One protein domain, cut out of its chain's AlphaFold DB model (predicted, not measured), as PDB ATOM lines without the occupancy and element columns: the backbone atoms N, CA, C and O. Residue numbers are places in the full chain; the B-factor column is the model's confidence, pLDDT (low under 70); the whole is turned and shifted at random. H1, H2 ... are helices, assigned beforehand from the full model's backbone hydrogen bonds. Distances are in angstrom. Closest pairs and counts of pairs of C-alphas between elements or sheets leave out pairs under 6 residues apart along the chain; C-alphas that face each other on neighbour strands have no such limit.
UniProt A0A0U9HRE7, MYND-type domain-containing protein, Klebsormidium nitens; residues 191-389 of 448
ATOM      1  N   PHE A 191     262.074 131.789 255.672       96.38
ATOM      2  CA  PHE A 191     262.684 132.993 255.100       96.38
ATOM      3  C   PHE A 191     264.195 132.839 254.901       96.38
ATOM      4  O   PHE A 191     264.683 133.037 253.791       96.38
ATOM      5  N   THR A 192     264.928 132.419 255.935       95.31
ATOM      6  CA  THR A 192     266.382 132.207 255.859       95.31
ATOM      7  C   THR A 192     266.748 131.113 254.857       95.31
ATOM      8  O   THR A 192     267.610 131.332 254.009       95.31
ATOM      9  N   SER A 193     266.050 129.973 254.870       95.31
ATOM     10  CA  SER A 193     266.224 128.922 253.855       95.31
ATOM     11  C   SER A 193     265.925 129.437 252.446       95.31
ATOM     12  O   SER A 193     266.629 129.102 251.499       95.31
ATOM     13  N   GLY A 194     264.923 130.306 252.299       95.75
ATOM     14  CA  GLY A 194     264.595 130.968 251.041       95.75
ATOM     15  C   GLY A 194     265.691 131.920 250.550       95.75
ATOM     16  O   GLY A 194     265.907 131.998 249.344       95.75
ATOM     17  N   LEU A 195     266.405 132.610 251.451       95.56
ATOM     18  CA  LEU A 195     267.577 133.427 251.098       95.56
ATOM     19  C   LEU A 195     268.714 132.563 250.556       95.56
ATOM     20  O   LEU A 195     269.274 132.881 249.509       95.56
ATOM     21  N   VAL A 196     269.031 131.468 251.254       95.50
ATOM     22  CA  VAL A 196     270.081 130.538 250.825       95.50
ATOM     23  C   VAL A 196     269.730 129.932 249.470       95.50
ATOM     24  O   VAL A 196     270.543 129.966 248.552       95.50
ATOM     25  N   LYS A 197     268.486 129.470 249.312       95.00
ATOM     26  CA  LYS A 197     267.975 128.939 248.049       95.00
ATOM     27  C   LYS A 197     268.053 129.963 246.914       95.00
ATOM     28  O   LYS A 197     268.534 129.623 245.843       95.00
ATOM     29  N   LEU A 198     267.643 131.214 247.152       94.31
ATOM     30  CA  LEU A 198     267.739 132.281 246.153       94.31
ATOM     31  C   LEU A 198     269.180 132.476 245.672       94.31
ATOM     32  O   LEU A 198     269.406 132.582 244.470       94.31
ATOM     33  N   ALA A 199     270.134 132.530 246.603       93.81
ATOM     34  CA  ALA A 199     271.538 132.724 246.271       93.81
ATOM     35  C   ALA A 199     272.124 131.517 245.516       93.81
ATOM     36  O   ALA A 199     272.858 131.711 244.553       93.81
ATOM     37  N   LEU A 200     271.754 130.292 245.905       92.69
ATOM     38  CA  LEU A 200     272.167 129.057 245.229       92.69
ATOM     39  C   LEU A 200     271.617 128.956 243.801       92.69
ATOM     40  O   LEU A 200     272.360 128.666 242.872       92.69
ATOM     41  N   GLU A 201     270.323 129.225 243.611       91.69
ATOM     42  CA  GLU A 201     269.662 129.128 242.301       91.69
ATOM     43  C   GLU A 201     270.116 130.212 241.315       91.69
ATOM     44  O   GLU A 201     269.862 130.092 240.122       91.69
ATOM     45  N   ASN A 202     270.765 131.277 241.799       91.62
ATOM     46  CA  ASN A 202     271.134 132.447 241.000       91.62
ATOM     47  C   ASN A 202     272.601 132.835 241.209       91.62
ATOM     48  O   ASN A 202     272.924 134.020 241.184       91.62
ATOM     49  N   VAL A 203     273.488 131.855 241.422       90.38
ATOM     50  CA  VAL A 203     274.910 132.094 241.733       90.38
ATOM     51  C   VAL A 203     275.629 132.950 240.675       90.38
ATOM     52  O   VAL A 203     276.548 133.703 240.995       90.38
ATOM     53  N   GLU A 204     275.174 132.880 239.423       87.81
ATOM     54  CA  GLU A 204     275.702 133.657 238.296       87.81
ATOM     55  C   GLU A 204     275.184 135.108 238.269       87.81
ATOM     56  O   GLU A 204     275.837 135.997 237.719       87.81
ATOM     57  N   GLU A 205     274.038 135.390 238.899       89.38
ATOM     58  CA  GLU A 205     273.460 136.732 238.982       89.38
ATOM     59  C   GLU A 205     273.911 137.410 240.275       89.38
ATOM     60  O   GLU A 205     273.235 137.400 241.308       89.38
ATOM     61  N   ALA A 206     275.086 138.034 240.217       86.19
ATOM     62  CA  ALA A 206     275.709 138.609 241.402       86.19
ATOM     63  C   ALA A 206     274.828 139.626 242.152       86.19
ATOM     64  O   ALA A 206     274.968 139.760 243.362       86.19
ATOM     65  N   GLY A 207     273.884 140.314 241.500       87.06
ATOM     66  CA  GLY A 207     272.965 141.213 242.197       87.06
ATOM     67  C   GLY A 207     272.038 140.504 243.193       87.06
ATOM     68  O   GLY A 207     271.764 141.057 244.260       87.06
ATOM     69  N   ALA A 208     271.534 139.315 242.866       88.75
ATOM     70  CA  ALA A 208     270.702 138.494 243.740       88.75
ATOM     71  C   ALA A 208     271.529 137.896 244.871       88.75
ATOM     72  O   ALA A 208     271.132 137.986 246.034       88.75
ATOM     73  N   VAL A 209     272.699 137.355 244.526       90.56
ATOM     74  CA  VAL A 209     273.642 136.775 245.480       90.56
ATOM     75  C   VAL A 209     274.082 137.807 246.510       90.56
ATOM     76  O   VAL A 209     273.908 137.578 247.704       90.56
ATOM     77  N   ASP A 210     274.583 138.964 246.072       89.00
ATOM     78  CA  ASP A 210     275.113 139.997 246.966       89.00
ATOM     79  C   ASP A 210     274.046 140.446 247.972       89.00
ATOM     80  O   ASP A 210     274.302 140.568 249.170       89.00
ATOM     81  N   VAL A 211     272.812 140.647 247.501       89.62
ATOM     82  CA  VAL A 211     271.704 141.077 248.357       89.62
ATOM     83  C   VAL A 211     271.271 139.963 249.321       89.62
ATOM     84  O   VAL A 211     271.007 140.247 250.491       89.62
ATOM     85  N   ALA A 212     271.217 138.705 248.875       92.62
ATOM     86  CA  ALA A 212     270.848 137.571 249.721       92.62
ATOM     87  C   ALA A 212     271.909 137.276 250.792       92.62
ATOM     88  O   ALA A 212     271.570 137.128 251.966       92.62
ATOM     89  N   VAL A 213     273.192 137.263 250.428       91.00
ATOM     90  CA  VAL A 213     274.284 137.026 251.379       91.00
ATOM     91  C   VAL A 213     274.405 138.188 252.360       91.00
ATOM     92  O   VAL A 213     274.548 137.962 253.562       91.00
ATOM     93  N   LYS A 214     274.245 139.437 251.901       89.00
ATOM     94  CA  LYS A 214     274.221 140.589 252.810       89.00
ATOM     95  C   LYS A 214     273.057 140.519 253.800       89.00
ATOM     96  O   LYS A 214     273.190 140.951 254.948       89.00
ATOM     97  N   MET A 215     271.926 139.965 253.371       92.31
ATOM     98  CA  MET A 215     270.791 139.714 254.249       92.31
ATOM     99  C   MET A 215     271.099 138.628 255.286       92.31
ATOM    100  O   MET A 215     270.807 138.828 256.461       92.31
ATOM    101  N   LEU A 216     271.721 137.515 254.882       92.62
ATOM    102  CA  LEU A 216     272.140 136.448 255.800       92.62
ATOM    103  C   LEU A 216     273.099 136.972 256.872       92.62
ATOM    104  O   LEU A 216     272.866 136.743 258.053       92.62
ATOM    105  N   ASP A 217     274.095 137.755 256.464       87.56
ATOM    106  CA  ASP A 217     275.015 138.464 257.359       87.56
ATOM    107  C   ASP A 217     274.278 139.373 258.354       87.56
ATOM    108  O   ASP A 217     274.550 139.369 259.546       87.56
ATOM    109  N   THR A 218     273.280 140.124 257.886       88.12
ATOM    110  CA  THR A 218     272.499 141.017 258.759       88.12
ATOM    111  C   THR A 218     271.658 140.243 259.782       88.12
ATOM    112  O   THR A 218     271.366 140.749 260.867       88.12
ATOM    113  N   LEU A 219     271.235 139.025 259.439       90.06
ATOM    114  CA  LEU A 219     270.338 138.213 260.258       90.06
ATOM    115  C   LEU A 219     271.057 137.181 261.128       90.06
ATOM    116  O   LEU A 219     270.400 136.564 261.965       90.06
ATOM    117  N   GLU A 220     272.368 137.010 260.968       87.62
ATOM    118  CA  GLU A 220     273.158 135.929 261.569       87.62
ATOM    119  C   GLU A 220     272.973 135.788 263.086       87.62
ATOM    120  O   GLU A 220     272.898 134.680 263.604       87.62
ATOM    121  N   CYS A 221     272.809 136.900 263.810       88.06
ATOM    122  CA  CYS A 221     272.623 136.890 265.262       88.06
ATOM    123  C   CYS A 221     271.231 136.406 265.711       88.06
ATOM    124  O   CYS A 221     270.953 136.356 266.912       88.06
ATOM    125  N   PHE A 222     270.320 136.126 264.777       90.31
ATOM    126  CA  PHE A 222     268.903 135.918 265.063       90.31
ATOM    127  C   PHE A 222     268.320 134.603 264.545       90.31
ATOM    128  O   PHE A 222     267.163 134.319 264.858       90.31
ATOM    129  N   PHE A 223     269.075 133.809 263.785       91.00
ATOM    130  CA  PHE A 223     268.665 132.462 263.393       91.00
ATOM    131  C   PHE A 223     269.683 131.422 263.852       91.00
ATOM    132  O   PHE A 223     270.848 131.725 264.099       91.00
ATOM    133  N   ASP A 224     269.222 130.181 263.984       92.00
ATOM    134  CA  ASP A 224     270.095 129.059 264.299       92.00
ATOM    135  C   ASP A 224     270.881 128.662 263.044       92.00
ATOM    136  O   ASP A 224     270.437 127.843 262.236       92.00
ATOM    137  N   ILE A 225     272.046 129.285 262.860       91.88
ATOM    138  CA  ILE A 225     272.932 128.984 261.732       91.88
ATOM    139  C   ILE A 225     273.398 127.519 261.749       91.88
ATOM    140  O   ILE A 225     273.614 126.954 260.679       91.88
ATOM    141  N   LYS A 226     273.443 126.857 262.922       92.12
ATOM    142  CA  LYS A 226     273.790 125.429 263.021       92.12
ATOM    143  C   LYS A 226     272.729 124.550 262.388       92.12
ATOM    144  O   LYS A 226     273.062 123.598 261.682       92.12
ATOM    145  N   ALA A 227     271.456 124.880 262.601       93.00
ATOM    146  CA  ALA A 227     270.344 124.166 261.978       93.00
ATOM    147  C   ALA A 227     270.371 124.261 260.440       93.00
ATOM    148  O   ALA A 227     269.762 123.434 259.769       93.00
ATOM    149  N   MET A 228     271.099 125.239 259.890       93.88
ATOM    150  CA  MET A 228     271.249 125.481 258.455       93.88
ATOM    151  C   MET A 228     272.650 125.156 257.917       93.88
ATOM    152  O   MET A 228     272.977 125.556 256.802       93.88
ATOM    153  N   SER A 229     273.490 124.453 258.677       93.81
ATOM    154  CA  SER A 229     274.908 124.263 258.329       93.81
ATOM    155  C   SER A 229     275.118 123.670 256.944       93.81
ATOM    156  O   SER A 229     275.971 124.145 256.200       93.81
ATOM    157  N   ASP A 230     274.316 122.673 256.566       93.31
ATOM    158  CA  ASP A 230     274.414 122.056 255.246       93.31
ATOM    159  C   ASP A 230     274.022 123.022 254.120       93.31
ATOM    160  O   ASP A 230     274.711 123.085 253.102       93.31
ATOM    161  N   ASP A 231     272.966 123.811 254.287       93.94
ATOM    162  CA  ASP A 231     272.554 124.788 253.274       93.94
ATOM    163  C   ASP A 231     273.599 125.908 253.151       93.94
ATOM    164  O   ASP A 231     274.020 126.269 252.051       93.94
ATOM    165  N   ILE A 232     274.088 126.411 254.290       95.12
ATOM    166  CA  ILE A 232     275.086 127.484 254.364       95.12
ATOM    167  C   ILE A 232     276.423 127.045 253.775       95.12
ATOM    168  O   ILE A 232     276.991 127.759 252.953       95.12
ATOM    169  N   LEU A 233     276.916 125.858 254.127       95.06
ATOM    170  CA  LEU A 233     278.116 125.308 253.503       95.06
ATOM    171  C   LEU A 233     277.922 125.120 251.997       95.06
ATOM    172  O   LEU A 233     278.897 125.131 251.255       95.06
ATOM    173  N   GLY A 234     276.686 124.893 251.543       94.81
ATOM    174  CA  GLY A 234     276.389 124.619 250.138       94.81
ATOM    175  C   GLY A 234     276.531 125.912 249.373       94.81
ATOM    176  O   GLY A 234     277.268 125.990 248.397       94.81
ATOM    177  N   LEU A 235     275.936 126.962 249.931       95.19
ATOM    178  CA  LEU A 235     276.112 128.319 249.464       95.19
ATOM    179  C   LEU A 235     277.588 128.722 249.442       95.19
ATOM    180  O   LEU A 235     278.061 129.175 248.412       95.19
ATOM    181  N   VAL A 236     278.343 128.518 250.525       95.25
ATOM    182  CA  VAL A 236     279.777 128.861 250.563       95.25
ATOM    183  C   VAL A 236     280.556 128.141 249.457       95.25
ATOM    184  O   VAL A 236     281.355 128.779 248.777       95.25
ATOM    185  N   VAL A 237     280.303 126.846 249.230       95.19
ATOM    186  CA  VAL A 237     280.910 126.087 248.123       95.19
ATOM    187  C   VAL A 237     280.602 126.743 246.776       95.19
ATOM    188  O   VAL A 237     281.527 127.010 246.007       95.19
ATOM    189  N   GLU A 238     279.331 127.027 246.496       95.06
ATOM    190  CA  GLU A 238     278.914 127.619 245.222       95.06
ATOM    191  C   GLU A 238     279.511 129.018 245.025       95.06
ATOM    192  O   GLU A 238     280.072 129.315 243.971       95.06
ATOM    193  N   LEU A 239     279.507 129.861 246.060       93.62
ATOM    194  CA  LEU A 239     280.074 131.209 246.000       93.62
ATOM    195  C   LEU A 239     281.590 131.207 245.810       93.62
ATOM    196  O   LEU A 239     282.120 132.057 245.103       93.62
ATOM    197  N   LEU A 240     282.315 130.266 246.412       94.19
ATOM    198  CA  LEU A 240     283.761 130.174 246.220       94.19
ATOM    199  C   LEU A 240     284.115 129.629 244.825       94.19
ATOM    200  O   LEU A 240     285.088 130.077 244.207       94.19
ATOM    201  N   ASN A 241     283.319 128.696 244.295       92.38
ATOM    202  CA  ASN A 241     283.543 128.104 242.974       92.38
ATOM    203  C   ASN A 241     283.137 129.037 241.829       92.38
ATOM    204  O   ASN A 241     283.924 129.221 240.897       92.38
ATOM    205  N   HIS A 242     281.977 129.680 241.937       90.88
ATOM    206  CA  HIS A 242     281.358 130.467 240.868       90.88
ATOM    207  C   HIS A 242     281.364 131.974 241.119       90.88
ATOM    208  O   HIS A 242     281.046 132.734 240.210       90.88
ATOM    209  N   GLY A 243     281.746 132.426 242.316       78.62
ATOM    210  CA  GLY A 243     281.778 133.843 242.664       78.62
ATOM    211  C   GLY A 243     282.573 134.662 241.655       78.62
ATOM    212  O   GLY A 243     283.763 134.426 241.440       78.62
ATOM    213  N   ILE A 244     281.888 135.634 241.057       78.94
ATOM    214  CA  ILE A 244     282.423 136.505 240.005       78.94
ATOM    215  C   ILE A 244     282.962 137.838 240.538       78.94
ATOM    216  O   ILE A 244     283.479 138.640 239.762       78.94
ATOM    217  N   ARG A 245     282.831 138.100 241.846       88.31
ATOM    218  CA  ARG A 245     283.254 139.357 242.479       88.31
ATOM    219  C   ARG A 245     284.037 139.118 243.770       88.31
ATOM    220  O   ARG A 245     283.651 138.250 244.561       88.31
ATOM    221  N   PRO A 246     285.053 139.953 244.066       90.25
ATOM    222  CA  PRO A 246     285.778 139.915 245.337       90.25
ATOM    223  C   PRO A 246     284.862 139.993 246.560       90.25
ATOM    224  O   PRO A 246     285.046 139.259 247.530       90.25
ATOM    225  N   ARG A 247     283.832 140.846 246.493       86.62
ATOM    226  CA  ARG A 247     282.893 141.056 247.599       86.62
ATOM    227  C   ARG A 247     282.067 139.810 247.911       86.62
ATOM    228  O   ARG A 247     281.897 139.481 249.077       86.62
ATOM    229  N   THR A 248     281.615 139.090 246.890       87.12
ATOM    230  CA  THR A 248     280.862 137.846 247.069       87.12
ATOM    231  C   THR A 248     281.711 136.777 247.767       87.12
ATOM    232  O   THR A 248     281.228 136.097 248.669       87.12
ATOM    233  N   ILE A 249     282.999 136.672 247.417       91.38
ATOM    234  CA  ILE A 249     283.940 135.750 248.077       91.38
ATOM    235  C   ILE A 249     284.216 136.174 249.520       91.38
ATOM    236  O   ILE A 249     284.243 135.325 250.414       91.38
ATOM    237  N   TYR A 250     284.384 137.476 249.760       90.44
ATOM    238  CA  TYR A 250     284.506 138.027 251.108       90.44
ATOM    239  C   TYR A 250     283.305 137.637 251.974       90.44
ATOM    240  O   TYR A 250     283.461 137.098 253.071       90.44
ATOM    241  N   ASP A 251     282.100 137.872 251.460       86.62
ATOM    242  CA  ASP A 251     280.870 137.591 252.179       86.62
ATOM    243  C   ASP A 251     280.682 136.079 252.411       86.62
ATOM    244  O   ASP A 251     280.279 135.684 253.505       86.62
ATOM    245  N   ALA A 252     281.079 135.221 251.462       91.25
ATOM    246  CA  ALA A 252     281.112 133.768 251.653       91.25
ATOM    247  C   ALA A 252     282.064 133.345 252.788       91.25
ATOM    248  O   ALA A 252     281.685 132.559 253.658       91.25
ATOM    249  N   CYS A 253     283.282 133.899 252.824       92.19
ATOM    250  CA  CYS A 253     284.248 133.630 253.892       92.19
ATOM    251  C   CYS A 253     283.715 134.082 255.253       92.19
ATOM    252  O   CYS A 253     283.847 133.370 256.245       92.19
ATOM    253  N   ARG A 254     283.056 135.242 255.299       88.38
ATOM    254  CA  ARG A 254     282.453 135.772 256.521       88.38
ATOM    255  C   ARG A 254     281.333 134.878 257.046       88.38
ATOM    256  O   ARG A 254     281.355 134.522 258.218       88.38
ATOM    257  N   VAL A 255     280.408 134.455 256.183       89.75
ATOM    258  CA  VAL A 255     279.346 133.505 256.554       89.75
ATOM    259  C   VAL A 255     279.941 132.190 257.073       89.75
ATOM    260  O   VAL A 255     279.457 131.639 258.059       89.75
ATOM    261  N   MET A 256     281.030 131.713 256.467       91.25
ATOM    262  CA  MET A 256     281.729 130.508 256.915       91.25
ATOM    263  C   MET A 256     282.384 130.675 258.298       91.25
ATOM    264  O   MET A 256     282.253 129.792 259.147       91.25
ATOM    265  N   ILE A 257     283.053 131.804 258.558       89.12
ATOM    266  CA  ILE A 257     283.613 132.129 259.884       89.12
ATOM    267  C   ILE A 257     282.512 132.104 260.938       89.12
ATOM    268  O   ILE A 257     282.672 131.510 261.997       89.12
ATOM    269  N   ARG A 258     281.363 132.692 260.624       88.25
ATOM    270  CA  ARG A 258     280.223 132.776 261.537       88.25
ATOM    271  C   ARG A 258     279.597 131.430 261.822       88.25
ATOM    272  O   ARG A 258     279.256 131.136 262.967       88.25
ATOM    273  N   LEU A 259     279.507 130.586 260.798       91.12
ATOM    274  CA  LEU A 259     279.116 129.202 260.979       91.12
ATOM    275  C   LEU A 259     280.076 128.501 261.948       91.12
ATOM    276  O   LEU A 259     279.605 127.907 262.911       91.12
ATOM    277  N   LEU A 260     281.394 128.632 261.760       89.19
ATOM    278  CA  LEU A 260     282.405 128.057 262.659       89.19
ATOM    279  C   LEU A 260     282.279 128.579 264.099       89.19
ATOM    280  O   LEU A 260     282.274 127.777 265.030       89.19
ATOM    281  N   GLU A 261     282.128 129.894 264.280       86.94
ATOM    282  CA  GLU A 261     281.966 130.546 265.590       86.94
ATOM    283  C   GLU A 261     280.694 130.121 266.322       86.94
ATOM    284  O   GLU A 261     280.648 130.146 267.552       86.94
ATOM    285  N   SER A 262     279.650 129.729 265.587       89.44
ATOM    286  CA  SER A 262     278.404 129.294 266.211       89.44
ATOM    287  C   SER A 262     278.587 128.009 267.023       89.44
ATOM    288  O   SER A 262     277.891 127.804 268.021       89.44
ATOM    289  N   TYR A 263     279.522 127.139 266.634       89.12
ATOM    290  CA  TYR A 263     279.787 125.873 267.305       89.12
ATOM    291  C   TYR A 263     280.649 126.053 268.557       89.12
ATOM    292  O   TYR A 263     281.710 126.662 268.517       89.12
ATOM    293  N   GLU A 264     280.234 125.437 269.673       87.31
ATOM    294  CA  GLU A 264     281.058 125.390 270.898       87.31
ATOM    295  C   GLU A 264     282.375 124.644 270.644       87.31
ATOM    296  O   GLU A 264     283.431 124.929 271.218       87.31
ATOM    297  N   SER A 265     282.285 123.652 269.760       85.00
ATOM    298  CA  SER A 265     283.368 122.800 269.334       85.00
ATOM    299  C   SER A 265     283.350 122.713 267.810       85.00
ATOM    300  O   SER A 265     282.418 122.137 267.249       85.00
ATOM    301  N   PRO A 266     284.399 123.179 267.118       76.69
ATOM    302  CA  PRO A 266     284.527 123.060 265.659       76.69
ATOM    303  C   PRO A 266     284.393 121.621 265.151       76.69
ATOM    304  O   PRO A 266     284.075 121.382 263.991       76.69
ATOM    305  N   LEU A 267     284.604 120.648 266.040       77.25
ATOM    306  CA  LEU A 267     284.478 119.221 265.768       77.25
ATOM    307  C   LEU A 267     283.053 118.802 265.410       77.25
ATOM    308  O   LEU A 267     282.863 117.772 264.776       77.25
ATOM    309  N   GLU A 268     282.060 119.573 265.839       86.25
ATOM    310  CA  GLU A 268     280.663 119.349 265.474       86.25
ATOM    311  C   GLU A 268     280.400 119.707 264.006       86.25
ATOM    312  O   GLU A 268     279.522 119.107 263.393       86.25
ATOM    313  N   LEU A 269     281.194 120.612 263.421       87.62
ATOM    314  CA  LEU A 269     281.097 120.975 262.007       87.62
ATOM    315  C   LEU A 269     281.905 120.033 261.098       87.62
ATOM    316  O   LEU A 269     281.590 119.893 259.918       87.62
ATOM    317  N   VAL A 270     282.918 119.348 261.638       85.25
ATOM    318  CA  VAL A 270     283.822 118.462 260.880       85.25
ATOM    319  C   VAL A 270     283.091 117.452 259.984       85.25
ATOM    320  O   VAL A 270     283.460 117.377 258.812       85.25
ATOM    321  N   PRO A 271     282.045 116.724 260.433       86.25
ATOM    322  CA  PRO A 271     281.316 115.808 259.556       86.25
ATOM    323  C   PRO A 271     280.760 116.500 258.306       86.25
ATOM    324  O   PRO A 271     280.866 115.957 257.211       86.25
ATOM    325  N   HIS A 272     280.234 117.717 258.451       88.50
ATOM    326  CA  HIS A 272     279.705 118.493 257.332       88.50
ATOM    327  C   HIS A 272     280.821 118.944 256.378       88.50
ATOM    328  O   HIS A 272     280.671 118.843 255.160       88.50
ATOM    329  N   LEU A 273     281.968 119.369 256.918       88.75
ATOM    330  CA  LEU A 273     283.136 119.767 256.123       88.75
ATOM    331  C   LEU A 273     283.719 118.608 255.316       88.75
ATOM    332  O   LEU A 273     283.995 118.781 254.134       88.75
ATOM    333  N   ILE A 274     283.856 117.425 255.924       84.62
ATOM    334  CA  ILE A 274     284.410 116.234 255.262       84.62
ATOM    335  C   ILE A 274     283.568 115.843 254.048       84.62
ATOM    336  O   ILE A 274     284.112 115.548 252.987       84.62
ATOM    337  N   THR A 275     282.235 115.906 254.152       86.06
ATOM    338  CA  THR A 275     281.359 115.566 253.014       86.06
ATOM    339  C   THR A 275     281.551 116.479 251.799       86.06
ATOM    340  O   THR A 275     281.068 116.162 250.713       86.06
ATOM    341  N   ARG A 276     282.252 117.608 251.970       90.44
ATOM    342  CA  ARG A 276     282.454 118.660 250.964       90.44
ATOM    343  C   ARG A 276     283.914 119.043 250.794       90.44
ATOM    344  O   ARG A 276     284.205 120.056 250.162       90.44
ATOM    345  N   GLU A 277     284.824 118.247 251.348       89.31
ATOM    346  CA  GLU A 277     286.252 118.540 251.374       89.31
ATOM    347  C   GLU A 277     286.776 118.833 249.966       89.31
ATOM    348  O   GLU A 277     287.402 119.863 249.747       89.31
ATOM    349  N   SER A 278     286.438 117.995 248.985       88.50
ATOM    350  CA  SER A 278     286.874 118.168 247.596       88.50
ATOM    351  C   SER A 278     286.404 119.487 246.970       88.50
ATOM    352  O   SER A 278     287.157 120.108 246.218       88.50
ATOM    353  N   SER A 279     285.192 119.939 247.301       94.31
ATOM    354  CA  SER A 279     284.602 121.170 246.766       94.31
ATOM    355  C   SER A 279     285.083 122.437 247.479       94.31
ATOM    356  O   SER A 279     285.042 123.512 246.886       94.31
ATOM    357  N   LEU A 280     285.539 122.327 248.732       94.69
ATOM    358  CA  LEU A 280     286.050 123.446 249.536       94.69
ATOM    359  C   LEU A 280     287.573 123.593 249.456       94.69
ATOM    360  O   LEU A 280     288.081 124.715 249.442       94.69
ATOM    361  N   ARG A 281     288.305 122.477 249.366       95.00
ATOM    362  CA  ARG A 281     289.773 122.437 249.350       95.00
ATOM    363  C   ARG A 281     290.344 123.335 248.266       95.00
ATOM    364  O   ARG A 281     291.191 124.178 248.547       95.00
ATOM    365  N   ASN A 282     289.875 123.170 247.031       95.88
ATOM    366  CA  ASN A 282     290.482 123.845 245.891       95.88
ATOM    367  C   ASN A 282     290.248 125.366 245.903       95.88
ATOM    368  O   ASN A 282     291.222 126.100 245.727       95.88
ATOM    369  N   PRO A 283     289.023 125.874 246.151       96.56
ATOM    370  CA  PRO A 283     288.804 127.314 246.244       96.56
ATOM    371  C   PRO A 283     289.534 127.973 247.414       96.56
ATOM    372  O   PRO A 283     290.110 129.044 247.227       96.56
ATOM    373  N   PHE A 284     289.564 127.342 248.595       96.88
ATOM    374  CA  PHE A 284     290.300 127.900 249.729       96.88
ATOM    375  C   PHE A 284     291.805 127.904 249.486       96.88
ATOM    376  O   PHE A 284     292.441 128.921 249.748       96.88
ATOM    377  N   LEU A 285     292.367 126.836 248.917       96.69
ATOM    378  CA  LEU A 285     293.792 126.793 248.599       96.69
ATOM    379  C   LEU A 285     294.160 127.821 247.523       96.69
ATOM    380  O   LEU A 285     295.184 128.489 247.638       96.69
ATOM    381  N   ALA A 286     293.298 128.016 246.521       97.12
ATOM    382  CA  ALA A 286     293.480 129.051 245.508       97.12
ATOM    383  C   ALA A 286     293.429 130.466 246.109       97.12
ATOM    384  O   ALA A 286     294.210 131.333 245.720       97.12
ATOM    385  N   LEU A 287     292.531 130.699 247.067       96.62
ATOM    386  CA  LEU A 287     292.397 131.975 247.768       96.62
ATOM    387  C   LEU A 287     293.566 132.225 248.735       96.62
ATOM    388  O   LEU A 287     294.048 133.350 248.832       96.62
ATOM    389  N   ALA A 288     294.078 131.174 249.379       96.50
ATOM    390  CA  ALA A 288     295.222 131.213 250.292       96.50
ATOM    391  C   ALA A 288     296.525 131.679 249.620       96.50
ATOM    392  O   ALA A 288     297.363 132.308 250.272       96.50
ATOM    393  N   VAL A 289     296.680 131.389 248.323       97.00
ATOM    394  CA  VAL A 289     297.844 131.775 247.502       97.00
ATOM    395  C   VAL A 289     297.570 132.993 246.606       97.00
ATOM    396  O   VAL A 289     298.428 133.410 245.832       97.00
ATOM    397  N   CYS A 290     296.380 133.594 246.690       96.69
ATOM    398  CA  CYS A 290     296.040 134.799 245.937       96.69
ATOM    399  C   CYS A 290     296.590 136.042 246.654       96.69
ATOM    400  O   CYS A 290     295.980 136.559 247.590       96.69
ATOM    401  N   HIS A 291     297.747 136.553 246.225       95.69
ATOM    402  CA  HIS A 291     298.383 137.702 246.888       95.69
ATOM    403  C   HIS A 291     297.594 139.015 246.772       95.69
ATOM    404  O   HIS A 291     297.756 139.880 247.629       95.69
ATOM    405  N   GLU A 292     296.736 139.138 245.757       95.44
ATOM    406  CA  GLU A 292     295.872 140.308 245.540       95.44
ATOM    407  C   GLU A 292     294.624 140.300 246.436       95.44
ATOM    408  O   GLU A 292     293.963 141.328 246.581       95.44
ATOM    409  N   ALA A 293     294.280 139.150 247.033       93.62
ATOM    410  CA  ALA A 293     293.184 139.076 247.988       93.62
ATOM    411  C   ALA A 293     293.518 139.879 249.253       93.62
ATOM    412  O   ALA A 293     294.681 139.981 249.660       93.62
ATOM    413  N   GLU A 294     292.485 140.418 249.904       91.00
ATOM    414  CA  GLU A 294     292.664 141.151 251.156       91.00
ATOM    415  C   GLU A 294     293.380 140.274 252.195       91.00
ATOM    416  O   GLU A 294     293.029 139.094 252.327       91.00
ATOM    417  N   PRO A 295     294.345 140.821 252.963       91.44
ATOM    418  CA  PRO A 295     295.157 140.034 253.891       91.44
ATOM    419  C   PRO A 295     294.328 139.154 254.825       91.44
ATOM    420  O   PRO A 295     294.634 137.979 254.987       91.44
ATOM    421  N   ILE A 296     293.221 139.689 255.342       87.06
ATOM    422  CA  ILE A 296     292.351 138.990 256.286       87.06
ATOM    423  C   ILE A 296     291.607 137.800 255.659       87.06
ATOM    424  O   ILE A 296     291.455 136.756 256.291       87.06
ATOM    425  N   ILE A 297     291.188 137.921 254.394       91.12
ATOM    426  CA  ILE A 297     290.583 136.817 253.639       91.12
ATOM    427  C   ILE A 297     291.647 135.758 253.359       91.12
ATOM    428  O   ILE A 297     291.383 134.564 253.477       91.12
ATOM    429  N   ARG A 298     292.849 136.194 252.970       93.81
ATOM    430  CA  ARG A 298     293.951 135.296 252.636       93.81
ATOM    431  C   ARG A 298     294.404 134.498 253.853       93.81
ATOM    432  O   ARG A 298     294.546 133.286 253.742       93.81
ATOM    433  N   GLU A 299     294.572 135.142 255.006       91.12
ATOM    434  CA  GLU A 299     294.884 134.477 256.276       91.12
ATOM    435  C   GLU A 299     293.799 133.460 256.639       91.12
ATOM    436  O   GLU A 299     294.096 132.291 256.890       91.12
ATOM    437  N   TYR A 300     292.526 133.855 256.553       90.38
ATOM    438  CA  TYR A 300     291.415 132.931 256.758       90.38
ATOM    439  C   TYR A 300     291.476 131.722 255.811       90.38
ATOM    440  O   TYR A 300     291.368 130.570 256.235       90.38
ATOM    441  N   ALA A 301     291.693 131.967 254.521       94.19
ATOM    442  CA  ALA A 301     291.782 130.926 253.511       94.19
ATOM    443  C   ALA A 301     292.979 129.998 253.739       94.19
ATOM    444  O   ALA A 301     292.858 128.792 253.539       94.19
ATOM    445  N   GLN A 302     294.117 130.522 254.196       93.06
ATOM    446  CA  GLN A 302     295.285 129.730 254.578       93.06
ATOM    447  C   GLN A 302     294.962 128.812 255.766       93.06
ATOM    448  O   GLN A 302     295.274 127.621 255.715       93.06
ATOM    449  N   MET A 303     294.255 129.312 256.785       87.81
ATOM    450  CA  MET A 303     293.783 128.499 257.915       87.81
ATOM    451  C   MET A 303     292.840 127.380 257.462       87.81
ATOM    452  O   MET A 303     293.043 126.219 257.819       87.81
ATOM    453  N   MET A 304     291.851 127.703 256.627       90.81
ATOM    454  CA  MET A 304     290.928 126.712 256.068       90.81
ATOM    455  C   MET A 304     291.650 125.693 255.181       90.81
ATOM    456  O   MET A 304     291.379 124.500 255.254       90.81
ATOM    457  N   SER A 305     292.630 126.130 254.393       92.44
ATOM    458  CA  SER A 305     293.430 125.242 253.546       92.44
ATOM    459  C   SER A 305     294.245 124.249 254.364       92.44
ATOM    460  O   SER A 305     294.368 123.096 253.962       92.44
ATOM    461  N   CYS A 306     294.744 124.652 255.536       87.62
ATOM    462  CA  CYS A 306     295.423 123.736 256.452       87.62
ATOM    463  C   CYS A 306     294.498 122.619 256.940       87.62
ATOM    464  O   CYS A 306     294.949 121.487 257.090       87.62
ATOM    465  N   LEU A 307     293.214 122.921 257.152       84.50
ATOM    466  CA  LEU A 307     292.220 121.916 257.530       84.50
ATOM    467  C   LEU A 307     291.943 120.923 256.398       84.50
ATOM    468  O   LEU A 307     291.807 119.736 256.663       84.50
ATOM    469  N   PHE A 308     291.888 121.390 255.148       88.25
ATOM    470  CA  PHE A 308     291.547 120.549 253.994       88.25
ATOM    471  C   PHE A 308     292.743 119.865 253.316       88.25
ATOM    472  O   PHE A 308     292.553 118.973 252.497       88.25
ATOM    473  N   CYS A 309     293.978 120.290 253.585       84.19
ATOM    474  CA  CYS A 309     295.172 119.674 252.989       84.19
ATOM    475  C   CYS A 309     295.764 118.537 253.837       84.19
ATOM    476  O   CYS A 309     296.662 117.844 253.357       84.19
ATOM    477  N   GLY A 310     295.243 118.328 255.053       76.25
ATOM    478  CA  GLY A 310     295.523 117.163 255.892       76.25
ATOM    479  C   GLY A 310     297.013 116.832 256.035       76.25
ATOM    480  O   GLY A 310     297.842 117.713 256.283       76.25
ATOM    481  N   GLU A 311     297.336 115.542 255.848       67.19
ATOM    482  CA  GLU A 311     298.663 114.933 256.037       67.19
ATOM    483  C   GLU A 311     299.812 115.671 255.350       67.19
ATOM    484  O   GLU A 311     300.909 115.730 255.901       67.19
ATOM    485  N   ALA A 312     299.559 116.309 254.204       72.19
ATOM    486  CA  ALA A 312     300.581 117.042 253.459       72.19
ATOM    487  C   ALA A 312     301.186 118.220 254.247       72.19
ATOM    488  O   ALA A 312     302.266 118.695 253.895       72.19
ATOM    489  N   LEU A 313     300.497 118.698 255.291       74.25
ATOM    490  CA  LEU A 313     300.921 119.814 256.139       74.25
ATOM    491  C   LEU A 313     301.046 119.429 257.624       74.25
ATOM    492  O   LEU A 313     301.289 120.307 258.453       74.25
ATOM    493  N   LEU A 314     300.887 118.147 257.989       67.06
ATOM    494  CA  LEU A 314     300.908 117.701 259.392       67.06
ATOM    495  C   LEU A 314     302.249 117.956 260.090       67.06
ATOM    496  O   LEU A 314     302.263 118.238 261.291       67.06
ATOM    497  N   ASP A 315     303.352 117.915 259.343       73.88
ATOM    498  CA  ASP A 315     304.698 118.145 259.878       73.88
ATOM    499  C   ASP A 315     304.959 119.619 260.230       73.88
ATOM    500  O   ASP A 315     305.874 119.937 260.994       73.88
ATOM    501  N   LEU A 316     304.129 120.536 259.725       72.38
ATOM    502  CA  LEU A 316     304.246 121.962 259.994       72.38
ATOM    503  C   LEU A 316     303.445 122.309 261.255       72.38
ATOM    504  O   LEU A 316     302.206 122.346 261.286       72.38
ATOM    505  N   GLN A 317     304.174 122.557 262.344       71.56
ATOM    506  CA  GLN A 317     303.584 123.054 263.583       71.56
ATOM    507  C   GLN A 317     302.927 124.412 263.306       71.56
ATOM    508  O   GLN A 317     303.578 125.338 262.831       71.56
ATOM    509  N   LEU A 318     301.624 124.518 263.595       66.94
ATOM    510  CA  LEU A 318     300.969 125.825 263.593       66.94
ATOM    511  C   LEU A 318     301.440 126.561 264.850       66.94
ATOM    512  O   LEU A 318     301.429 125.948 265.924       66.94
ATOM    513  N   PRO A 319     301.832 127.834 264.740       69.25
ATOM    514  CA  PRO A 319     302.073 128.689 265.890       69.25
ATOM    515  C   PRO A 319     300.904 128.657 266.884       69.25
ATOM    516  O   PRO A 319     299.734 128.602 266.500       69.25
ATOM    517  N   VAL A 320     301.223 128.675 268.182       69.19
ATOM    518  CA  VAL A 320     300.225 128.632 269.271       69.19
ATOM    519  C   VAL A 320     299.337 129.880 269.270       69.19
ATOM    520  O   VAL A 320     298.186 129.815 269.685       69.19
ATOM    521  N   ASP A 321     299.858 130.998 268.770       75.75
ATOM    522  CA  ASP A 321     299.142 132.269 268.642       75.75
ATOM    523  C   ASP A 321     298.192 132.321 267.429       75.75
ATOM    524  O   ASP A 321     297.507 133.320 267.232       75.75
ATOM    525  N   GLY A 322     298.128 131.252 266.625       72.62
ATOM    526  CA  GLY A 322     297.305 131.192 265.419       72.62
ATOM    527  C   GLY A 322     297.853 131.981 264.235       72.62
ATOM    528  O   GLY A 322     297.209 131.992 263.187       72.62
ATOM    529  N   SER A 323     299.027 132.606 264.369       82.00
ATOM    530  CA  SER A 323     299.701 133.243 263.243       82.00
ATOM    531  C   SER A 323     300.122 132.194 262.212       82.00
ATOM    532  O   SER A 323     300.405 131.038 262.532       82.00
ATOM    533  N   ILE A 324     300.140 132.574 260.940       84.31
ATOM    534  CA  ILE A 324     300.509 131.672 259.848       84.31
ATOM    535  C   ILE A 324     301.987 131.897 259.565       84.31
ATOM    536  O   ILE A 324     302.390 132.985 259.153       84.31
ATOM    537  N   SER A 325     302.814 130.882 259.824       89.94
ATOM    538  CA  SER A 325     304.254 131.011 259.611       89.94
ATOM    539  C   SER A 325     304.570 131.174 258.115       89.94
ATOM    540  O   SER A 325     303.897 130.574 257.271       89.94
ATOM    541  N   PRO A 326     305.623 131.928 257.746       91.88
ATOM    542  CA  PRO A 326     306.048 132.042 256.350       91.88
ATOM    543  C   PRO A 326     306.330 130.687 255.683       91.88
ATOM    544  O   PRO A 326     306.094 130.524 254.489       91.88
ATOM    545  N   ASP A 327     306.804 129.701 256.449       90.94
ATOM    546  CA  ASP A 327     307.065 128.349 255.945       90.94
ATOM    547  C   ASP A 327     305.776 127.595 255.612       90.94
ATOM    548  O   ASP A 327     305.724 126.867 254.621       90.94
ATOM    549  N   LEU A 328     304.710 127.816 256.385       89.75
ATOM    550  CA  LEU A 328     303.395 127.269 256.081       89.75
ATOM    551  C   LEU A 328     302.804 127.893 254.815       89.75
ATOM    552  O   LEU A 328     302.250 127.169 253.989       89.75
ATOM    553  N   VAL A 329     302.967 129.206 254.621       92.81
ATOM    554  CA  VAL A 329     302.550 129.875 253.377       92.81
ATOM    555  C   VAL A 329     303.274 129.265 252.173       92.81
ATOM    556  O   VAL A 329     302.617 128.855 251.219       92.81
ATOM    557  N   LYS A 330     304.600 129.091 252.250       94.56
ATOM    558  CA  LYS A 330     305.382 128.420 251.195       94.56
ATOM    559  C   LYS A 330     304.921 126.983 250.946       94.56
ATOM    560  O   LYS A 330     304.881 126.532 249.805       94.56
ATOM    561  N   ALA A 331     304.577 126.241 251.997       93.88
ATOM    562  CA  ALA A 331     304.074 124.880 251.849       93.88
ATOM    563  C   ALA A 331     302.715 124.849 251.134       93.88
ATOM    564  O   ALA A 331     302.524 124.035 250.231       93.88
ATOM    565  N   LEU A 332     301.802 125.765 251.472       94.94
ATOM    566  CA  LEU A 332     300.526 125.926 250.771       94.94
ATOM    567  C   LEU A 332     300.732 126.288 249.296       94.94
ATOM    568  O   LEU A 332     300.087 125.693 248.437       94.94
ATOM    569  N   GLU A 333     301.670 127.187 248.987       96.19
ATOM    570  CA  GLU A 333     302.057 127.515 247.608       96.19
ATOM    571  C   GLU A 333     302.553 126.277 246.848       96.19
ATOM    572  O   GLU A 333     302.091 126.008 245.740       96.19
ATOM    573  N   LEU A 334     303.417 125.459 247.457       95.50
ATOM    574  CA  LEU A 334     303.899 124.212 246.851       95.50
ATOM    575  C   LEU A 334     302.778 123.193 246.612       95.50
ATOM    576  O   LEU A 334     302.800 122.492 245.599       95.50
ATOM    577  N   VAL A 335     301.808 123.083 247.525       94.94
ATOM    578  CA  VAL A 335     300.631 122.216 247.336       94.94
ATOM    579  C   VAL A 335     299.750 122.763 246.210       94.94
ATOM    580  O   VAL A 335     299.337 121.998 245.340       94.94
ATOM    581  N   ALA A 336     299.517 124.077 246.174       95.81
ATOM    582  CA  ALA A 336     298.719 124.738 245.147       95.81
ATOM    583  C   ALA A 336     299.327 124.588 243.745       95.81
ATOM    584  O   ALA A 336     298.607 124.306 242.790       95.81
ATOM    585  N   MET A 337     300.653 124.708 243.620       96.06
ATOM    586  CA  MET A 337     301.376 124.557 242.351       96.06
ATOM    587  C   MET A 337     301.297 123.140 241.767       96.06
ATOM    588  O   MET A 337     301.444 122.970 240.559       96.06
ATOM    589  N   LYS A 338     301.083 122.119 242.606       96.31
ATOM    590  CA  LYS A 338     300.931 120.723 242.163       96.31
ATOM    591  C   LYS A 338     299.523 120.407 241.650       96.31
ATOM    592  O   LYS A 338     299.343 119.375 241.011       96.31
ATOM    593  N   ASP A 339     298.541 121.261 241.932       96.06
ATOM    594  CA  ASP A 339     297.145 121.077 241.537       96.06
ATOM    595  C   ASP A 339     296.764 122.107 240.459       96.06
ATOM    596  O   ASP A 339     296.629 123.309 240.710       96.06
ATOM    597  N   GLU A 340     296.595 121.633 239.221       96.94
ATOM    598  CA  GLU A 340     296.285 122.486 238.068       96.94
ATOM    599  C   GLU A 340     294.978 123.269 238.260       96.94
ATOM    600  O   GLU A 340     294.909 124.450 237.905       96.94
ATOM    601  N   LYS A 341     293.961 122.661 238.892       95.94
ATOM    602  CA  LYS A 341     292.669 123.320 239.141       95.94
ATOM    603  C   LYS A 341     292.829 124.479 240.118       95.94
ATOM    604  O   LYS A 341     292.262 125.551 239.907       95.94
ATOM    605  N   VAL A 342     293.623 124.279 241.169       96.50
ATOM    606  CA  VAL A 342     293.933 125.319 242.161       96.50
ATOM    607  C   VAL A 342     294.707 126.458 241.508       96.50
ATOM    608  O   VAL A 342     294.348 127.621 241.680       96.50
ATOM    609  N   THR A 343     295.714 126.134 240.696       97.00
ATOM    610  CA  THR A 343     296.503 127.131 239.963       97.00
ATOM    611  C   THR A 343     295.633 127.946 239.000       97.00
ATOM    612  O   THR A 343     295.742 129.174 238.951       97.00
ATOM    613  N   GLN A 344     294.734 127.298 238.252       96.38
ATOM    614  CA  GLN A 344     293.798 127.980 237.359       96.38
ATOM    615  C   GLN A 344     292.862 128.912 238.137       96.38
ATOM    616  O   GLN A 344     292.711 130.077 237.764       96.38
ATOM    617  N   LYS A 345     292.275 128.432 239.240       95.69
ATOM    618  CA  LYS A 345     291.392 129.243 240.083       95.69
ATOM    619  C   LYS A 345     292.144 130.420 240.711       95.69
ATOM    620  O   LYS A 345     291.642 131.534 240.656       95.69
ATOM    621  N   ALA A 346     293.366 130.237 241.210       96.50
ATOM    622  CA  ALA A 346     294.178 131.324 241.771       96.50
ATOM    623  C   ALA A 346     294.457 132.433 240.741       96.50
ATOM    624  O   ALA A 346     294.383 133.620 241.067       96.50
ATOM    625  N   ARG A 347     294.696 132.070 239.471       96.50
ATOM    626  CA  ARG A 347     294.817 133.040 238.366       96.50
ATOM    627  C   ARG A 347     293.506 133.781 238.103       96.50
ATOM    628  O   ARG A 347     293.541 134.995 237.921       96.50
ATOM    629  N   GLN A 348     292.369 133.080 238.112       95.06
ATOM    630  CA  GLN A 348     291.047 133.707 237.973       95.06
ATOM    631  C   GLN A 348     290.784 134.708 239.103       95.06
ATOM    632  O   GLN A 348     290.409 135.845 238.830       95.06
ATOM    633  N   LEU A 349     291.047 134.318 240.355       95.00
ATOM    634  CA  LEU A 349     290.921 135.200 241.517       95.00
ATOM    635  C   LEU A 349     291.844 136.419 241.364       95.00
ATOM    636  O   LEU A 349     291.387 137.552 241.457       95.00
ATOM    637  N   THR A 350     293.116 136.214 241.020       95.38
ATOM    638  CA  THR A 350     294.076 137.308 240.791       95.38
ATOM    639  C   THR A 350     293.572 138.300 239.736       95.38
ATOM    640  O   THR A 350     293.625 139.507 239.950       95.38
ATOM    641  N   ALA A 351     293.062 137.811 238.600       94.81
ATOM    642  CA  ALA A 351     292.509 138.667 237.549       94.81
ATOM    643  C   ALA A 351     291.270 139.444 238.025       94.81
ATOM    644  O   ALA A 351     291.131 140.634 237.737       94.81
ATOM    645  N   MET A 352     290.402 138.786 238.792       92.44
ATOM    646  CA  MET A 352     289.207 139.388 239.370       92.44
ATOM    647  C   MET A 352     289.549 140.506 240.370       92.44
ATOM    648  O   MET A 352     288.986 141.587 240.257       92.44
ATOM    649  N   TRP A 353     290.502 140.306 241.290       93.00
ATOM    650  CA  TRP A 353     290.923 141.346 242.250       93.00
ATOM    651  C   TRP A 353     291.664 142.520 241.597       93.00
ATOM    652  O   TRP A 353     291.557 143.649 242.068       93.00
ATOM    653  N   LYS A 354     292.394 142.277 240.502       92.88
ATOM    654  CA  LYS A 354     293.055 143.343 239.729       92.88
ATOM    655  C   LYS A 354     292.085 144.194 238.920       92.88
ATOM    656  O   LYS A 354     292.437 145.302 238.519       92.88
ATOM    657  N   THR A 355     290.895 143.673 238.640       88.75
ATOM    658  CA  THR A 355     289.881 144.419 237.904       88.75
ATOM    659  C   THR A 355     289.243 145.424 238.863       88.75
ATOM    660  O   THR A 355     288.676 145.009 239.873       88.75
ATOM    661  N   PRO A 356     289.331 146.739 238.595       78.69
ATOM    662  CA  PRO A 356     288.720 147.725 239.470       78.69
ATOM    663  C   PRO A 356     287.207 147.482 239.548       78.69
ATOM    664  O   PRO A 356     286.597 147.145 238.527       78.69
ATOM    665  N   PRO A 357     286.597 147.670 240.730       75.38
ATOM    666  CA  PRO A 357     285.166 147.479 240.913       75.38
ATOM    667  C   PRO A 357     284.393 148.348 239.914       75.38
ATOM    668  O   PRO A 357     284.515 149.576 239.909       75.38
ATOM    669  N   GLN A 358     283.616 147.721 239.027       66.50
ATOM    670  CA  GLN A 358     282.830 148.436 238.023       66.50
ATOM    671  C   GLN A 358     281.445 148.784 238.595       66.50
ATOM    672  O   GLN A 358     280.622 147.917 238.887       66.50
ATOM    673  N   GLY A 359     281.145 150.078 238.729       65.19
ATOM    674  CA  GLY A 359     279.787 150.559 239.001       65.19
ATOM    675  C   GLY A 359     279.337 150.499 240.469       65.19
ATOM    676  O   GLY A 359     279.908 151.156 241.336       65.19
ATOM    677  N   ARG A 360     278.212 149.811 240.735       49.50
ATOM    678  CA  ARG A 360     277.428 149.910 241.990       49.50
ATOM    679  C   ARG A 360     278.058 149.233 243.222       49.50
ATOM    680  O   ARG A 360     277.465 149.273 244.297       49.50
ATOM    681  N   GLU A 361     279.244 148.651 243.111       52.12
ATOM    682  CA  GLU A 361     279.934 148.021 244.249       52.12
ATOM    683  C   GLU A 361     280.346 149.036 245.331       52.12
ATOM    684  O   GLU A 361     280.399 148.697 246.512       52.12
ATOM    685  N   LEU A 362     280.507 150.312 244.962       45.44
ATOM    686  CA  LEU A 362     280.821 151.416 245.880       45.44
ATOM    687  C   LEU A 362     279.734 151.689 246.942       45.44
ATOM    688  O   LEU A 362     280.006 152.358 247.937       45.44
ATOM    689  N   TYR A 363     278.506 151.188 246.762       48.34
ATOM    690  CA  TYR A 363     277.366 151.525 247.631       48.34
ATOM    691  C   TYR A 363     277.170 150.576 248.823       48.34
ATOM    692  O   TYR A 363     276.290 150.817 249.648       48.34
ATOM    693  N   LEU A 364     277.972 149.514 248.950       50.81
ATOM    694  CA  LEU A 364     277.812 148.500 250.006       50.81
ATOM    695  C   LEU A 364     278.549 148.828 251.318       50.81
ATOM    696  O   LEU A 364     278.598 147.988 252.224       50.81
ATOM    697  N   GLY A 365     279.089 150.047 251.433       51.94
ATOM    698  CA  GLY A 365     279.829 150.521 252.601       51.94
ATOM    699  C   GLY A 365     281.197 149.845 252.774       51.94
ATOM    700  O   GLY A 365     281.509 148.872 252.077       51.94
ATOM    701  N   PRO A 366     282.034 150.362 253.694       46.38
ATOM    702  CA  PRO A 366     283.331 149.767 253.982       46.38
ATOM    703  C   PRO A 366     283.156 148.327 254.469       46.38
ATOM    704  O   PRO A 366     282.228 148.011 255.219       46.38
ATOM    705  N   ILE A 367     284.060 147.460 254.029       56.12
ATOM    706  CA  ILE A 367     284.170 146.096 254.528       56.12
ATOM    707  C   ILE A 367     284.525 146.183 256.019       56.12
ATOM    708  O   ILE A 367     285.532 146.782 256.389       56.12
ATOM    709  N   GLN A 368     283.661 145.651 256.887       62.62
ATOM    710  CA  GLN A 368     283.978 145.539 258.313       62.62
ATOM    711  C   GLN A 368     285.012 144.431 258.503       62.62
ATOM    712  O   GLN A 368     284.815 143.386 257.892       62.62
ATOM    713  N   PRO A 369     286.052 144.611 259.335       54.31
ATOM    714  CA  PRO A 369     287.071 143.586 259.549       54.31
ATOM    715  C   PRO A 369     286.453 142.281 260.076       54.31
ATOM    716  O   PRO A 369     285.546 142.307 260.910       54.31
ATOM    717  N   LEU A 370     286.942 141.141 259.579       59.19
ATOM    718  CA  LEU A 370     286.544 139.820 260.062       59.19
ATOM    719  C   LEU A 370     286.985 139.637 261.529       59.19
ATOM    720  O   LEU A 370     288.093 140.038 261.891       59.19
ATOM    721  N   PRO A 371     286.163 139.005 262.380       59.25
ATOM    722  CA  PRO A 371     286.477 138.776 263.788       59.25
ATOM    723  C   PRO A 371     287.469 137.606 263.969       59.25
ATOM    724  O   PRO A 371     287.141 136.590 264.566       59.25
ATOM    725  N   LEU A 372     288.699 137.707 263.451       57.91
ATOM    726  CA  LEU A 372     289.666 136.595 263.520       57.91
ATOM    727  C   LEU A 372     290.347 136.406 264.892       57.91
ATOM    728  O   LEU A 372     290.937 135.358 265.141       57.91
ATOM    729  N   GLU A 373     290.285 137.386 265.795       60.03
ATOM    730  CA  GLU A 373     291.346 137.564 266.799       60.03
ATOM    731  C   GLU A 373     291.403 136.549 267.959       60.03
ATOM    732  O   GLU A 373     292.416 136.524 268.655       60.03
ATOM    733  N   LYS A 374     290.376 135.722 268.226       57.88
ATOM    734  CA  LYS A 374     290.411 134.821 269.411       57.88
ATOM    735  C   LYS A 374     289.888 133.397 269.217       57.88
ATOM    736  O   LYS A 374     290.437 132.477 269.810       57.88
ATOM    737  N   GLY A 375     288.864 133.171 268.394       60.50
ATOM    738  CA  GLY A 375     288.212 131.851 268.335       60.50
ATOM    739  C   GLY A 375     288.931 130.812 267.470       60.50
ATOM    740  O   GLY A 375     288.847 129.604 267.717       60.50
ATOM    741  N   MET A 376     289.637 131.253 266.428       64.75
ATOM    742  CA  MET A 376     290.004 130.344 265.343       64.75
ATOM    743  C   MET A 376     291.343 129.627 265.553       64.75
ATOM    744  O   MET A 376     291.481 128.464 265.176       64.75
ATOM    745  N   ALA A 377     292.300 130.262 266.235       67.06
ATOM    746  CA  ALA A 377     293.541 129.615 266.663       67.06
ATOM    747  C   ALA A 377     293.255 128.419 267.590       67.06
ATOM    748  O   ALA A 377     293.700 127.296 267.338       67.06
ATOM    749  N   GLU A 378     292.407 128.632 268.604       67.94
ATOM    750  CA  GLU A 378     291.946 127.578 269.515       67.94
ATOM    751  C   GLU A 378     291.191 126.470 268.769       67.94
ATOM    752  O   GLU A 378     291.328 125.284 269.076       67.94
ATOM    753  N   THR A 379     290.411 126.853 267.757       63.12
ATOM    754  CA  THR A 379     289.678 125.934 266.883       63.12
ATOM    755  C   THR A 379     290.616 125.009 266.111       63.12
ATOM    756  O   THR A 379     290.451 123.788 266.169       63.12
ATOM    757  N   LEU A 380     291.639 125.558 265.448       63.53
ATOM    758  CA  LEU A 380     292.644 124.770 264.729       63.53
ATOM    759  C   LEU A 380     293.439 123.862 265.676       63.53
ATOM    760  O   LEU A 380     293.706 122.704 265.352       63.53
ATOM    761  N   GLN A 381     293.783 124.358 266.867       69.00
ATOM    762  CA  GLN A 381     294.491 123.573 267.876       69.00
ATOM    763  C   GLN A 381     293.648 122.379 268.358       69.00
ATOM    764  O   GLN A 381     294.157 121.256 268.460       69.00
ATOM    765  N   LYS A 382     292.346 122.591 268.598       67.94
ATOM    766  CA  LYS A 382     291.390 121.521 268.928       67.94
ATOM    767  C   LYS A 382     291.274 120.506 267.790       67.94
ATOM    768  O   LYS A 382     291.301 119.309 268.075       67.94
ATOM    769  N   LEU A 383     291.211 120.951 266.532       63.00
ATOM    770  CA  LEU A 383     291.139 120.074 265.355       63.00
ATOM    771  C   LEU A 383     292.400 119.203 265.206       63.00
ATOM    772  O   LEU A 383     292.282 117.986 265.113       63.00
ATOM    773  N   LYS A 384     293.608 119.770 265.343       63.22
ATOM    774  CA  LYS A 384     294.877 119.006 265.306       63.22
ATOM    775  C   LYS A 384     295.006 117.965 266.419       63.22
ATOM    776  O   LYS A 384     295.653 116.933 266.248       63.22
ATOM    777  N   SER A 385     294.401 118.209 267.584       64.06
ATOM    778  CA  SER A 385     294.386 117.214 268.665       64.06
ATOM    779  C   SER A 385     293.574 115.955 268.317       64.06
ATOM    780  O   SER A 385     293.695 114.940 269.010       64.06
ATOM    781  N   LEU A 386     292.756 116.002 267.258       56.12
ATOM    782  CA  LEU A 386     291.951 114.873 266.803       56.12
ATOM    783  C   LEU A 386     292.675 113.935 265.856       56.12
ATOM    784  O   LEU A 386     292.467 112.737 265.999       56.12
ATOM    785  N   ASP A 387     293.547 114.436 264.977       53.09
ATOM    786  CA  ASP A 387     294.363 113.574 264.101       53.09
ATOM    787  C   ASP A 387     295.294 112.664 264.906       53.09
ATOM    788  O   ASP A 387     295.696 111.593 264.464       53.09
ATOM    789  N   LYS A 388     295.589 113.041 266.155       55.12
ATOM    790  CA  LYS A 388     296.351 112.200 267.083       55.12
ATOM    791  C   LYS A 388     295.519 111.098 267.739       55.12
ATOM    792  O   LYS A 388     296.087 110.258 268.439       55.12
ATOM    793  N   LYS A 389     294.190 111.089 267.583       64.38
ATOM    794  CA  LYS A 389     293.342 110.028 268.135       64.38
ATOM    795  C   LYS A 389     293.153 108.951 267.072       64.38
ATOM    796  O   LYS A 389     292.557 109.231 266.039       64.38
TER     797      LYS A 389
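What this domain is: This is residues 191 to 389 of the 448 residues of the protein "MYND-type domain-containing protein" of Klebsormidium nitens (UniProt A0A0U9HRE7). An up-and-down bundle of four helices, H1 to H4, each running against the one before it in the chain, makes one half of the domain; H6 to H9 make the other, where H6 packs at steep angles on H7, H8 and H9 and also touches H3 of the bundle, while H8 and H9 meet at a corner. After H9 the chain runs back past the bundle, with short H10 near H2, then returns to H11, close to H4 and H7. The printed part has 199 residues with eleven named helices, H1 to H11 in chain order, and no named strand; the class is all helix. It is compact, with a radius of gyration of the C-alphas of 16.2 A, and rounded, spanning 44 by 36 by 28 A.

How they stand to each other: The longest helix by residues, H7, residues 295 to 313, has a kink of 61 degrees near residue 307. It touches H6, residues 277 to 288, at a steep tilt of 47 degrees, opposite ways; the closest C-alphas, of Ala 288 and Gln 302, are 4.5 A apart. H6 touches H9, residues 340 to 354, at a steep tilt of 45 degrees; C-alphas 286 and 346 are closest, 4.4 A. H8, residues 326 to 338, touches H9 only at the corner, with Ala 336 and Val 342 closest, their C-alphas 5.7 A apart. H6 touches H3, residues 226 to 242, with residues 279 to 284 alone; C-alphas 240 and 283 are closest, 5.8 A. H3 and H4, residues 246 to 262, form a helical hairpin at 23 degrees, with C-alphas 236 and 252 closest, 5.2 A. H1, residues 191 to 201, and H2, residues 206 to 222, form another, with C-alphas 199 and 209 closest, 4.6 A. H5, residues 270 to 274, touches H3; C-alphas 230 and 272 are closest, 6.7 A. H10, residues 360 to 364, and H11, residues 375 to 387, touch no helix. Every O i to N i+4 pair is within hydrogen-bond range in H1, H4, H5, H8 and H9, but 11 of 13 in H2 and H3, 6 of 8 in H6, 11 of 15 in H7, 7 of 9 in H11 and 0 of 1 in H10, where 1 of 2 O i to N i+3 pairs is.

Where its parts are: H1 begins at C-alpha 191, (262.684, 132.993, 255.100). From first to last C-alpha H2 measures 24.8 A, H4 24.6 A, H3 23.9 A, H9 21.2 A and H7 21.1 A. H11 ends at C-alpha 387, (294.363, 113.574, 264.101).

The domain as a whole: The C-alphas farthest apart, of Gly 359 and Lys 389, are 51.7 A apart. The printed part has no cut. The link from H7 to H8 is long, 12 residues. The mean pLDDT of the printed part is 84.8; residues 311, 314, 318 to 320 and 358 to 389 are under 70.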